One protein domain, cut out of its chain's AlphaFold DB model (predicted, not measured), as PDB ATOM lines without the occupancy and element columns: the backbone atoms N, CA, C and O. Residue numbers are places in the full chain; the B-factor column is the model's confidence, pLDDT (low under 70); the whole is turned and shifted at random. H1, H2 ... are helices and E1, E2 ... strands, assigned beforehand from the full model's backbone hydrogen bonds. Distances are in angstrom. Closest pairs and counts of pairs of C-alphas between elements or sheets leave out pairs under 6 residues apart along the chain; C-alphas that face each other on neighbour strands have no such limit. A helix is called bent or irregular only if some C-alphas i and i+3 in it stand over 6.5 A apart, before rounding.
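What this domain is: This is residues 38 to 106 of the 869 residues of an uncharacterized protein of Myxococcus virescens (UniProt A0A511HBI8). Two small two-stranded hairpins make two lobes along the longest axis: E1 and E2 with the long loop of residues 38 to 54 beside them in one, E3 and E4 with three short helices in the other. In the second lobe H1 packs on E3 and E4, H3 comes near the end of E4 and the beginning of E3, and H2 lies farther out. The printed part has 69 residues, with four named strands and three named helices in the order E1 E2 H1 H2 H3 E3 E4; both sheets are antiparallel, and the class is mixed, helices and strands, with under half of the residues in named elements. The whole is compact, with a radius of gyration of the C-alphas of 11.7 A, and its outline is elongated, spanning 35 by 22 by 18 A.

Where its parts are: Residues 38 to 54 hold no named element. E1 is residues 55 to 58, beginning at C-alpha 55 (42.012, 9.028, 25.099) and 9.1 A long; E2, residues 63 to 66, is 9.9 A long. H1 is residues 71 to 74, H2 residues 76 to 82 and H3 residues 85 to 88, with lengths of 5.6 A, 7.8 A and 5.1 A. H2 is irregular: C-alphas 78 and 81 are 9.3 A apart. E3, residues 95 to 98, is 9.5 A long, and E4, residues 101 to 104, is 10.0 A long and ends at C-alpha 104 (44.835, 2.257, 11.049).

How they stand to each other: E1 and E2 are an antiparallel hairpin at 137 degrees, with N 56 and O 65 within hydrogen-bond range at 3.0 A. E3 and E4 are an antiparallel hairpin at 140 degrees, with N 96 and O 103 at 2.9 A. The closest C-alphas of E2 and E4, those of Pro 66 and Cys 102, are 5.5 A apart. Those of H1 and E3, Arg 71 and Gln 96, are 4.7 A apart. Those of H3 and E3, Cys 87 and Cys 95, are 5.1 A apart. H2 is close to H1 but not clearly touching, the closest C-alphas being Glu 72 and Arg 78 at 6.8 A, and is apart from E3 and E4. In H2, 1 of 3 O i to N i+4 pairs and 2 of 4 O i to N i+3 pairs are within range; H1 and H3 are too short for an O i to N i+4 pair.

The domain as a whole: The two C-alphas farthest apart, those of Ser 44 and Gly 91, are 35.8 A apart. The printed part has no cut and no long link. Its mean pLDDT is 78.1, with values under 70 at residues 38 to 41, residue 60 and residues 86 to 93.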
ATOM      1  N   PRO A  38      48.942  15.492  20.098       41.03
ATOM      2  CA  PRO A  38      49.180  16.247  21.320       41.03
ATOM      3  C   PRO A  38      50.472  15.689  21.918       41.03
ATOM      4  O   PRO A  38      50.594  14.479  22.116       41.03
ATOM      5  N   GLN A  39      51.475  16.559  22.076       43.00
ATOM      6  CA  GLN A  39      52.769  16.203  22.650       43.00
ATOM      7  C   GLN A  39      52.548  15.325  23.872       43.00
ATOM      8  O   GLN A  39      51.685  15.656  24.679       43.00
ATOM      9  N   GLY A  40      53.309  14.230  23.974       52.75
ATOM     10  CA  GLY A  40      53.172  13.208  25.006       52.75
ATOM     11  C   GLY A  40      52.891  13.779  26.393       52.75
ATOM     12  O   GLY A  40      53.810  14.072  27.154       52.75
ATOM     13  N   THR A  41      51.607  13.898  26.727       57.59
ATOM     14  CA  THR A  41      51.159  14.141  28.084       57.59
ATOM     15  C   THR A  41      51.392  12.838  28.810       57.59
ATOM     16  O   THR A  41      50.693  11.845  28.584       57.59
ATOM     17  N   TYR A  42      52.451  12.824  29.616       74.62
ATOM     18  CA  TYR A  42      52.633  11.772  30.591       74.62
ATOM     19  C   TYR A  42      51.367  11.689  31.441       74.62
ATOM     20  O   TYR A  42      50.869  12.713  31.907       74.62
ATOM     21  N   CYS A  43      50.852  10.484  31.622       81.25
ATOM     22  CA  CYS A  43      49.638  10.238  32.381       81.25
ATOM     23  C   CYS A  43      49.888   9.137  33.411       81.25
ATOM     24  O   CYS A  43      50.698   8.226  33.206       81.25
ATOM     25  N   SER A  44      49.189   9.225  34.535       82.38
ATOM     26  CA  SER A  44      49.061   8.140  35.511       82.38
ATOM     27  C   SER A  44      47.649   7.559  35.512       82.38
ATOM     28  O   SER A  44      47.468   6.389  35.848       82.38
ATOM     29  N   VAL A  45      46.662   8.372  35.130       84.56
ATOM     30  CA  VAL A  45      45.247   8.017  35.016       84.56
ATOM     31  C   VAL A  45      44.626   8.693  33.791       84.56
ATOM     32  O   VAL A  45      45.167   9.667  33.273       84.56
ATOM     33  N   ASP A  46      43.477   8.202  33.326       84.25
ATOM     34  CA  ASP A  46      42.809   8.710  32.113       84.25
ATOM     35  C   ASP A  46      42.471  10.207  32.190       84.25
ATOM     36  O   ASP A  46      42.416  10.888  31.169       84.25
ATOM     37  N   GLN A  47      42.274  10.746  33.400       87.25
ATOM     38  CA  GLN A  47      41.968  12.165  33.616       87.25
ATOM     39  C   GLN A  47      43.144  13.097  33.303       87.25
ATOM     40  O   GLN A  47      42.924  14.294  33.128       87.25
ATOM     41  N   ASP A  48      44.365  12.564  33.224       83.31
ATOM     42  CA  ASP A  48      45.550  13.333  32.835       83.31
ATOM     43  C   ASP A  48      45.612  13.552  31.309       83.31
ATOM     44  O   ASP A  48      46.456  14.305  30.819       83.31
ATOM     45  N   CYS A  49      44.731  12.897  30.542       85.69
ATOM     46  CA  CYS A  49      44.694  12.987  29.089       85.69
ATOM     47  C   CYS A  49      43.836  14.154  28.577       85.69
ATOM     48  O   CYS A  49      42.868  14.538  29.234       85.69
ATOM     49  N   PRO A  50      44.149  14.711  27.383       80.88
ATOM     50  CA  PRO A  50      43.494  15.920  26.869       80.88
ATOM     51  C   PRO A  50      41.964  15.829  26.794       80.88
ATOM     52  O   PRO A  50      41.272  16.800  27.087       80.88
ATOM     53  N   ASP A  51      41.451  14.655  26.416       84.12
ATOM     54  CA  ASP A  51      40.031  14.315  26.455       84.12
ATOM     55  C   ASP A  51      39.880  12.846  26.900       84.12
ATOM     56  O   ASP A  51      40.108  11.944  26.089       84.12
ATOM     57  N   PRO A  52      39.479  12.575  28.156       80.06
ATOM     58  CA  PRO A  52      39.314  11.216  28.682       80.06
ATOM     59  C   PRO A  52      38.230  10.385  27.973       80.06
ATOM     60  O   PRO A  52      38.104   9.190  28.220       80.06
ATOM     61  N   SER A  53      37.401  11.006  27.123       81.38
ATOM     62  CA  SER A  53      36.419  10.299  26.295       81.38
ATOM     63  C   SER A  53      36.980   9.836  24.946       81.38
ATOM     64  O   SER A  53      36.388   8.971  24.304       81.38
ATOM     65  N   LEU A  54      38.121  10.392  24.523       83.88
ATOM     66  CA  LEU A  54      38.805  10.075  23.261       83.88
ATOM     67  C   LEU A  54      40.191   9.456  23.476       83.88
ATOM     68  O   LEU A  54      40.794   8.943  22.527       83.88
ATOM     69  N   PHE A  55      40.704   9.518  24.702       87.44
ATOM     70  CA  PHE A  55      42.012   9.028  25.099       87.44
ATOM     71  C   PHE A  55      41.922   8.305  26.439       87.44
ATOM     72  O   PHE A  55      41.197   8.739  27.329       87.44
ATOM     73  N   PHE A  56      42.699   7.239  26.593       87.50
ATOM     74  CA  PHE A  56      42.936   6.598  27.884       87.50
ATOM     75  C   PHE A  56      44.422   6.684  28.219       87.50
ATOM     76  O   PHE A  56      45.269   6.842  27.333       87.50
ATOM     77  N   CYS A  57      44.743   6.581  29.499       83.75
ATOM     78  CA  CYS A  57      46.110   6.477  29.942       83.75
ATOM     79  C   CYS A  57      46.584   5.033  29.831       83.75
ATOM     80  O   CYS A  57      46.185   4.154  30.602       83.75
ATOM     81  N   ASP A  58      47.498   4.783  28.902       78.06
ATOM     82  CA  ASP A  58      48.235   3.536  28.871       78.06
ATOM     83  C   ASP A  58      49.201   3.527  30.064       78.06
ATOM     84  O   ASP A  58      50.317   4.037  30.009       78.06
ATOM     85  N   SER A  59      48.747   2.968  31.190       70.50
ATOM     86  CA  SER A  59      49.499   2.929  32.456       70.50
ATOM     87  C   SER A  59      50.808   2.120  32.392       70.50
ATOM     88  O   SER A  59      51.620   2.151  33.331       70.50
ATOM     89  N   ALA A  60      51.013   1.374  31.301       66.38
ATOM     90  CA  ALA A  60      52.253   0.683  31.007       66.38
ATOM     91  C   ALA A  60      53.289   1.631  30.397       66.38
ATOM     92  O   ALA A  60      54.450   1.569  30.790       66.38
ATOM     93  N   THR A  61      52.883   2.513  29.483       70.69
ATOM     94  CA  THR A  61      53.768   3.496  28.831       70.69
ATOM     95  C   THR A  61      53.718   4.887  29.469       70.69
ATOM     96  O   THR A  61      54.537   5.742  29.133       70.69
ATOM     97  N   SER A  62      52.786   5.104  30.402       75.38
ATOM     98  CA  SER A  62      52.436   6.398  30.995       75.38
ATOM     99  C   SER A  62      52.119   7.455  29.940       75.38
ATOM    100  O   SER A  62      52.523   8.606  30.085       75.38
ATOM    101  N   ARG A  63      51.427   7.075  28.860       80.00
ATOM    102  CA  ARG A  63      51.060   7.981  27.762       80.00
ATOM    103  C   ARG A  63      49.583   7.887  27.421       80.00
ATOM    104  O   ARG A  63      48.967   6.830  27.521       80.00
ATOM    105  N   CYS A  64      49.041   9.013  26.982       82.00
ATOM    106  CA  CYS A  64      47.683   9.082  26.474       82.00
ATOM    107  C   CYS A  64      47.598   8.462  25.084       82.00
ATOM    108  O   CYS A  64      48.229   8.949  24.144       82.00
ATOM    109  N   GLU A  65      46.795   7.412  24.957       83.88
ATOM    110  CA  GLU A  65      46.562   6.712  23.702       83.88
ATOM    111  C   GLU A  65      45.129   6.906  23.195       83.88
ATOM    112  O   GLU A  65      44.200   6.992  23.999       83.88
ATOM    113  N   PRO A  66      44.925   6.972  21.865       86.88
ATOM    114  CA  PRO A  66      43.603   7.047  21.255       86.88
ATOM    115  C   PRO A  66      42.671   5.903  21.682       86.88
ATOM    116  O   PRO A  66      42.857   4.761  21.263       86.88
ATOM    117  N   ALA A  67      41.635   6.227  22.454       87.62
ATOM    118  CA  ALA A  67      40.604   5.291  22.885       87.62
ATOM    119  C   ALA A  67      39.498   5.135  21.832       87.62
ATOM    120  O   ALA A  67      39.267   6.039  21.018       87.62
ATOM    121  N   CYS A  68      38.781   4.017  21.907       88.19
ATOM    122  CA  CYS A  68      37.510   3.790  21.225       88.19
ATOM    123  C   CYS A  68      36.685   2.708  21.922       88.19
ATOM    124  O   CYS A  68      37.230   1.870  22.639       88.19
ATOM    125  N   LEU A  69      35.381   2.702  21.662       86.94
ATOM    126  CA  LEU A  69      34.490   1.572  21.929       86.94
ATOM    127  C   LEU A  69      33.912   1.022  20.624       86.94
ATOM    128  O   LEU A  69      33.683  -0.178  20.502       86.94
ATOM    129  N   THR A  70      33.691   1.894  19.638       85.94
ATOM    130  CA  THR A  70      33.239   1.512  18.299       85.94
ATOM    131  C   THR A  70      34.163   2.065  17.221       85.94
ATOM    132  O   THR A  70      35.015   2.923  17.464       85.94
ATOM    133  N   ARG A  71      34.003   1.579  15.986       85.38
ATOM    134  CA  ARG A  71      34.765   2.074  14.832       85.38
ATOM    135  C   ARG A  71      34.565   3.576  14.615       85.38
ATOM    136  O   ARG A  71      35.512   4.276  14.262       85.38
ATOM    137  N   GLU A  72      33.351   4.069  14.830       85.56
ATOM    138  CA  GLU A  72      32.989   5.473  14.643       85.56
ATOM    139  C   GLU A  72      33.764   6.396  15.592       85.56
ATOM    140  O   GLU A  72      34.055   7.535  15.218       85.56
ATOM    141  N   ASP A  73      34.178   5.899  16.765       86.56
ATOM    142  CA  ASP A  73      34.984   6.668  17.719       86.56
ATOM    143  C   ASP A  73      36.373   7.035  17.179       86.56
ATOM    144  O   ASP A  73      36.992   8.013  17.610       86.56
ATOM    145  N   CYS A  74      36.857   6.278  16.195       85.94
ATOM    146  CA  CYS A  74      38.137   6.522  15.549       85.94
ATOM    147  C   CYS A  74      38.058   7.489  14.369       85.94
ATOM    148  O   CYS A  74      39.096   7.926  13.881       85.94
ATOM    149  N   GLY A  75      36.855   7.829  13.903       82.56
ATOM    150  CA  GLY A  75      36.670   8.688  12.740       82.56
ATOM    151  C   GLY A  75      36.839  10.177  13.046       82.56
ATOM    152  O   GLY A  75      36.519  10.652  14.140       82.56
ATOM    153  N   VAL A  76      37.238  10.945  12.026       81.06
ATOM    154  CA  VAL A  76      37.335  12.420  12.069       81.06
ATOM    155  C   VAL A  76      36.071  13.068  12.630       81.06
ATOM    156  O   VAL A  76      36.151  14.016  13.406       81.06
ATOM    157  N   ALA A  77      34.894  12.537  12.281       82.31
ATOM    158  CA  ALA A  77      33.608  13.067  12.726       82.31
ATOM    159  C   ALA A  77      33.453  13.071  14.258       82.31
ATOM    160  O   ALA A  77      32.853  13.997  14.801       82.31
ATOM    161  N   ARG A  78      33.998  12.061  14.954       84.31
ATOM    162  CA  ARG A  78      33.969  11.980  16.421       84.31
ATOM    163  C   ARG A  78      35.134  12.732  17.052       84.31
ATOM    164  O   ARG A  78      34.936  13.422  18.047       84.31
ATOM    165  N   ARG A  79      36.334  12.590  16.486       84.38
ATOM    166  CA  ARG A  79      37.566  13.104  17.099       84.38
ATOM    167  C   ARG A  79      37.806  14.591  16.834       84.38
ATOM    168  O   ARG A  79      38.535  15.220  17.594       84.38
ATOM    169  N   GLY A  80      37.200  15.172  15.796       84.06
ATOM    170  CA  GLY A  80      37.289  16.598  15.470       84.06
ATOM    171  C   GLY A  80      38.742  17.097  15.415       84.06
ATOM    172  O   GLY A  80      39.497  16.638  14.562       84.06
ATOM    173  N   PRO A  81      39.176  18.006  16.312       78.50
ATOM    174  CA  PRO A  81      40.561  18.487  16.354       78.50
ATOM    175  C   PRO A  81      41.592  17.418  16.772       78.50
ATOM    176  O   PRO A  81      42.787  17.639  16.602       78.50
ATOM    177  N   HIS A  82      41.149  16.272  17.302       79.44
ATOM    178  CA  HIS A  82      41.969  15.110  17.677       79.44
ATOM    179  C   HIS A  82      41.935  13.986  16.627       79.44
ATOM    180  O   HIS A  82      42.163  12.814  16.954       79.44
ATOM    181  N   ALA A  83      41.583  14.332  15.385       78.44
ATOM    182  CA  ALA A  83      41.654  13.446  14.232       78.44
ATOM    183  C   ALA A  83      43.065  12.849  14.090       78.44
ATOM    184  O   ALA A  83      44.074  13.497  14.378       78.44
ATOM    185  N   LEU A  84      43.127  11.576  13.719       77.38
ATOM    186  CA  LEU A  84      44.357  10.802  13.743       77.38
ATOM    187  C   LEU A  84      44.950  10.822  12.340       77.38
ATOM    188  O   LEU A  84      44.426  10.174  11.446       77.38
ATOM    189  N   ALA A  85      46.073  11.517  12.153       71.81
ATOM    190  CA  ALA A  85      46.686  11.677  10.829       71.81
ATOM    191  C   ALA A  85      46.889  10.337  10.091       71.81
ATOM    192  O   ALA A  85      46.529  10.219   8.927       71.81
ATOM    193  N   ALA A  86      47.340   9.295  10.799       68.38
ATOM    194  CA  ALA A  86      47.519   7.947  10.247       68.38
ATOM    195  C   ALA A  86      46.215   7.261   9.770       68.38
ATOM    196  O   ALA A  86      46.276   6.229   9.108       68.38
ATOM    197  N   CYS A  87      45.049   7.803  10.126       66.88
ATOM    198  CA  CYS A  87      43.722   7.352   9.701       66.88
ATOM    199  C   CYS A  87      43.164   8.161   8.522       66.88
ATOM    200  O   CYS A  87      42.256   7.682   7.845       66.88
ATOM    201  N   ASP A  88      43.676   9.379   8.310       62.50
ATOM    202  CA  ASP A  88      43.013  10.432   7.530       62.50
ATOM    203  C   ASP A  88      43.818  10.877   6.294       62.50
ATOM    204  O   ASP A  88      43.394  11.771   5.556       62.50
ATOM    205  N   GLU A  89      44.984  10.271   6.045       60.41
ATOM    206  CA  GLU A  89      45.769  10.503   4.831       60.41
ATOM    207  C   GLU A  89      45.017  10.042   3.564       60.41
ATOM    208  O   GLU A  89      44.341   9.011   3.536       60.41
ATOM    209  N   VAL A  90      45.138  10.829   2.489       46.09
ATOM    210  CA  VAL A  90      44.489  10.576   1.191       46.09
ATOM    211  C   VAL A  90      44.961   9.228   0.631       46.09
ATOM    212  O   VAL A  90      46.129   9.087   0.277       46.09
ATOM    213  N   GLY A  91      44.047   8.256   0.529       49.66
ATOM    214  CA  GLY A  91      44.322   6.884   0.074       49.66
ATOM    215  C   GLY A  91      44.350   5.824   1.186       49.66
ATOM    216  O   GLY A  91      44.532   4.645   0.886       49.66
ATOM    217  N   GLY A  92      44.161   6.209   2.454       56.12
ATOM    218  CA  GLY A  92      44.028   5.276   3.577       56.12
ATOM    219  C   GLY A  92      42.621   4.673   3.708       56.12
ATOM    220  O   GLY A  92      41.618   5.339   3.466       56.12
ATOM    221  N   ALA A  93      42.530   3.421   4.167       64.00
ATOM    222  CA  ALA A  93      41.266   2.703   4.398       64.00
ATOM    223  C   ALA A  93      40.514   3.134   5.690       64.00
ATOM    224  O   ALA A  93      39.560   2.475   6.126       64.00
ATOM    225  N   GLY A  94      40.924   4.247   6.309       78.75
ATOM    226  CA  GLY A  94      40.389   4.774   7.566       78.75
ATOM    227  C   GLY A  94      40.972   4.106   8.815       78.75
ATOM    228  O   GLY A  94      42.008   3.443   8.771       78.75
ATOM    229  N   CYS A  95      40.280   4.269   9.947       83.56
ATOM    230  CA  CYS A  95      40.611   3.611  11.212       83.56
ATOM    231  C   CYS A  95      39.502   2.695  11.724       83.56
ATOM    232  O   CYS A  95      38.334   2.793  11.333       83.56
ATOM    233  N   GLN A  96      39.906   1.789  12.606       88.38
ATOM    234  CA  GLN A  96      39.044   0.831  13.279       88.38
ATOM    235  C   GLN A  96      39.374   0.768  14.768       88.38
ATOM    236  O   GLN A  96      40.468   1.151  15.191       88.38
ATOM    237  N   CYS A  97      38.407   0.296  15.549       89.38
ATOM    238  CA  CYS A  97      38.592   0.085  16.972       89.38
ATOM    239  C   CYS A  97      39.071  -1.341  17.226       89.38
ATOM    240  O   CYS A  97      38.378  -2.288  16.865       89.38
ATOM    241  N   ASP A  98      40.242  -1.485  17.839       88.94
ATOM    242  CA  ASP A  98      40.827  -2.774  18.190       88.94
ATOM    243  C   ASP A  98      41.327  -2.746  19.637       88.94
ATOM    244  O   ASP A  98      42.188  -1.941  19.989       88.94
ATOM    245  N   MET A  99      40.775  -3.609  20.494       85.69
ATOM    246  CA  MET A  99      41.104  -3.668  21.925       85.69
ATOM    247  C   MET A  99      41.026  -2.301  22.630       85.69
ATOM    248  O   MET A  99      41.920  -1.922  23.388       85.69
ATOM    249  N   ASN A 100      39.948  -1.560  22.361       86.81
ATOM    250  CA  ASN A 100      39.702  -0.192  22.832       86.81
ATOM    251  C   ASN A 100      40.720   0.857  22.350       86.81
ATOM    252  O   ASN A 100      40.777   1.955  22.905       86.81
ATOM    253  N   ARG A 101      41.519   0.545  21.321       86.94
ATOM    254  CA  ARG A 101      42.494   1.454  20.707       86.94
ATOM    255  C   ARG A 101      42.113   1.766  19.269       86.94
ATOM    256  O   ARG A 101      41.743   0.872  18.508       86.94
ATOM    257  N   CYS A 102      42.262   3.023  18.866       85.38
ATOM    258  CA  CYS A 102      42.117   3.381  17.460       85.38
ATOM    259  C   CYS A 102      43.368   3.032  16.670       85.38
ATOM    260  O   CYS A 102      44.449   3.560  16.933       85.38
ATOM    261  N   VAL A 103      43.200   2.167  15.672       84.31
ATOM    262  CA  VAL A 103      44.289   1.675  14.831       84.31
ATOM    263  C   VAL A 103      43.983   1.879  13.341       84.31
ATOM    264  O   VAL A 103      42.827   1.723  12.939       84.31
ATOM    265  N   PRO A 104      44.995   2.198  12.504       82.81
ATOM    266  CA  PRO A 104      44.835   2.257  11.049       82.81
ATOM    267  C   PRO A 104      44.325   0.942  10.473       82.81
ATOM    268  O   PRO A 104      44.814  -0.123  10.861       82.81
ATOM    269  N   VAL A 105      43.371   1.020   9.547       85.88
ATOM    270  CA  VAL A 105      42.960  -0.120   8.725       85.88
ATOM    271  C   VAL A 105      44.096  -0.439   7.759       85.88
ATOM    272  O   VAL A 105      44.673   0.461   7.152       85.88
ATOM    273  N   VAL A 106      44.408  -1.724   7.613       88.44
ATOM    274  CA  VAL A 106      45.385  -2.212   6.633       88.44
ATOM    275  C   VAL A 106      44.662  -2.980   5.531       88.44
ATOM    276  O   VAL A 106      43.671  -3.660   5.797       88.44
TER     277      VAL A 106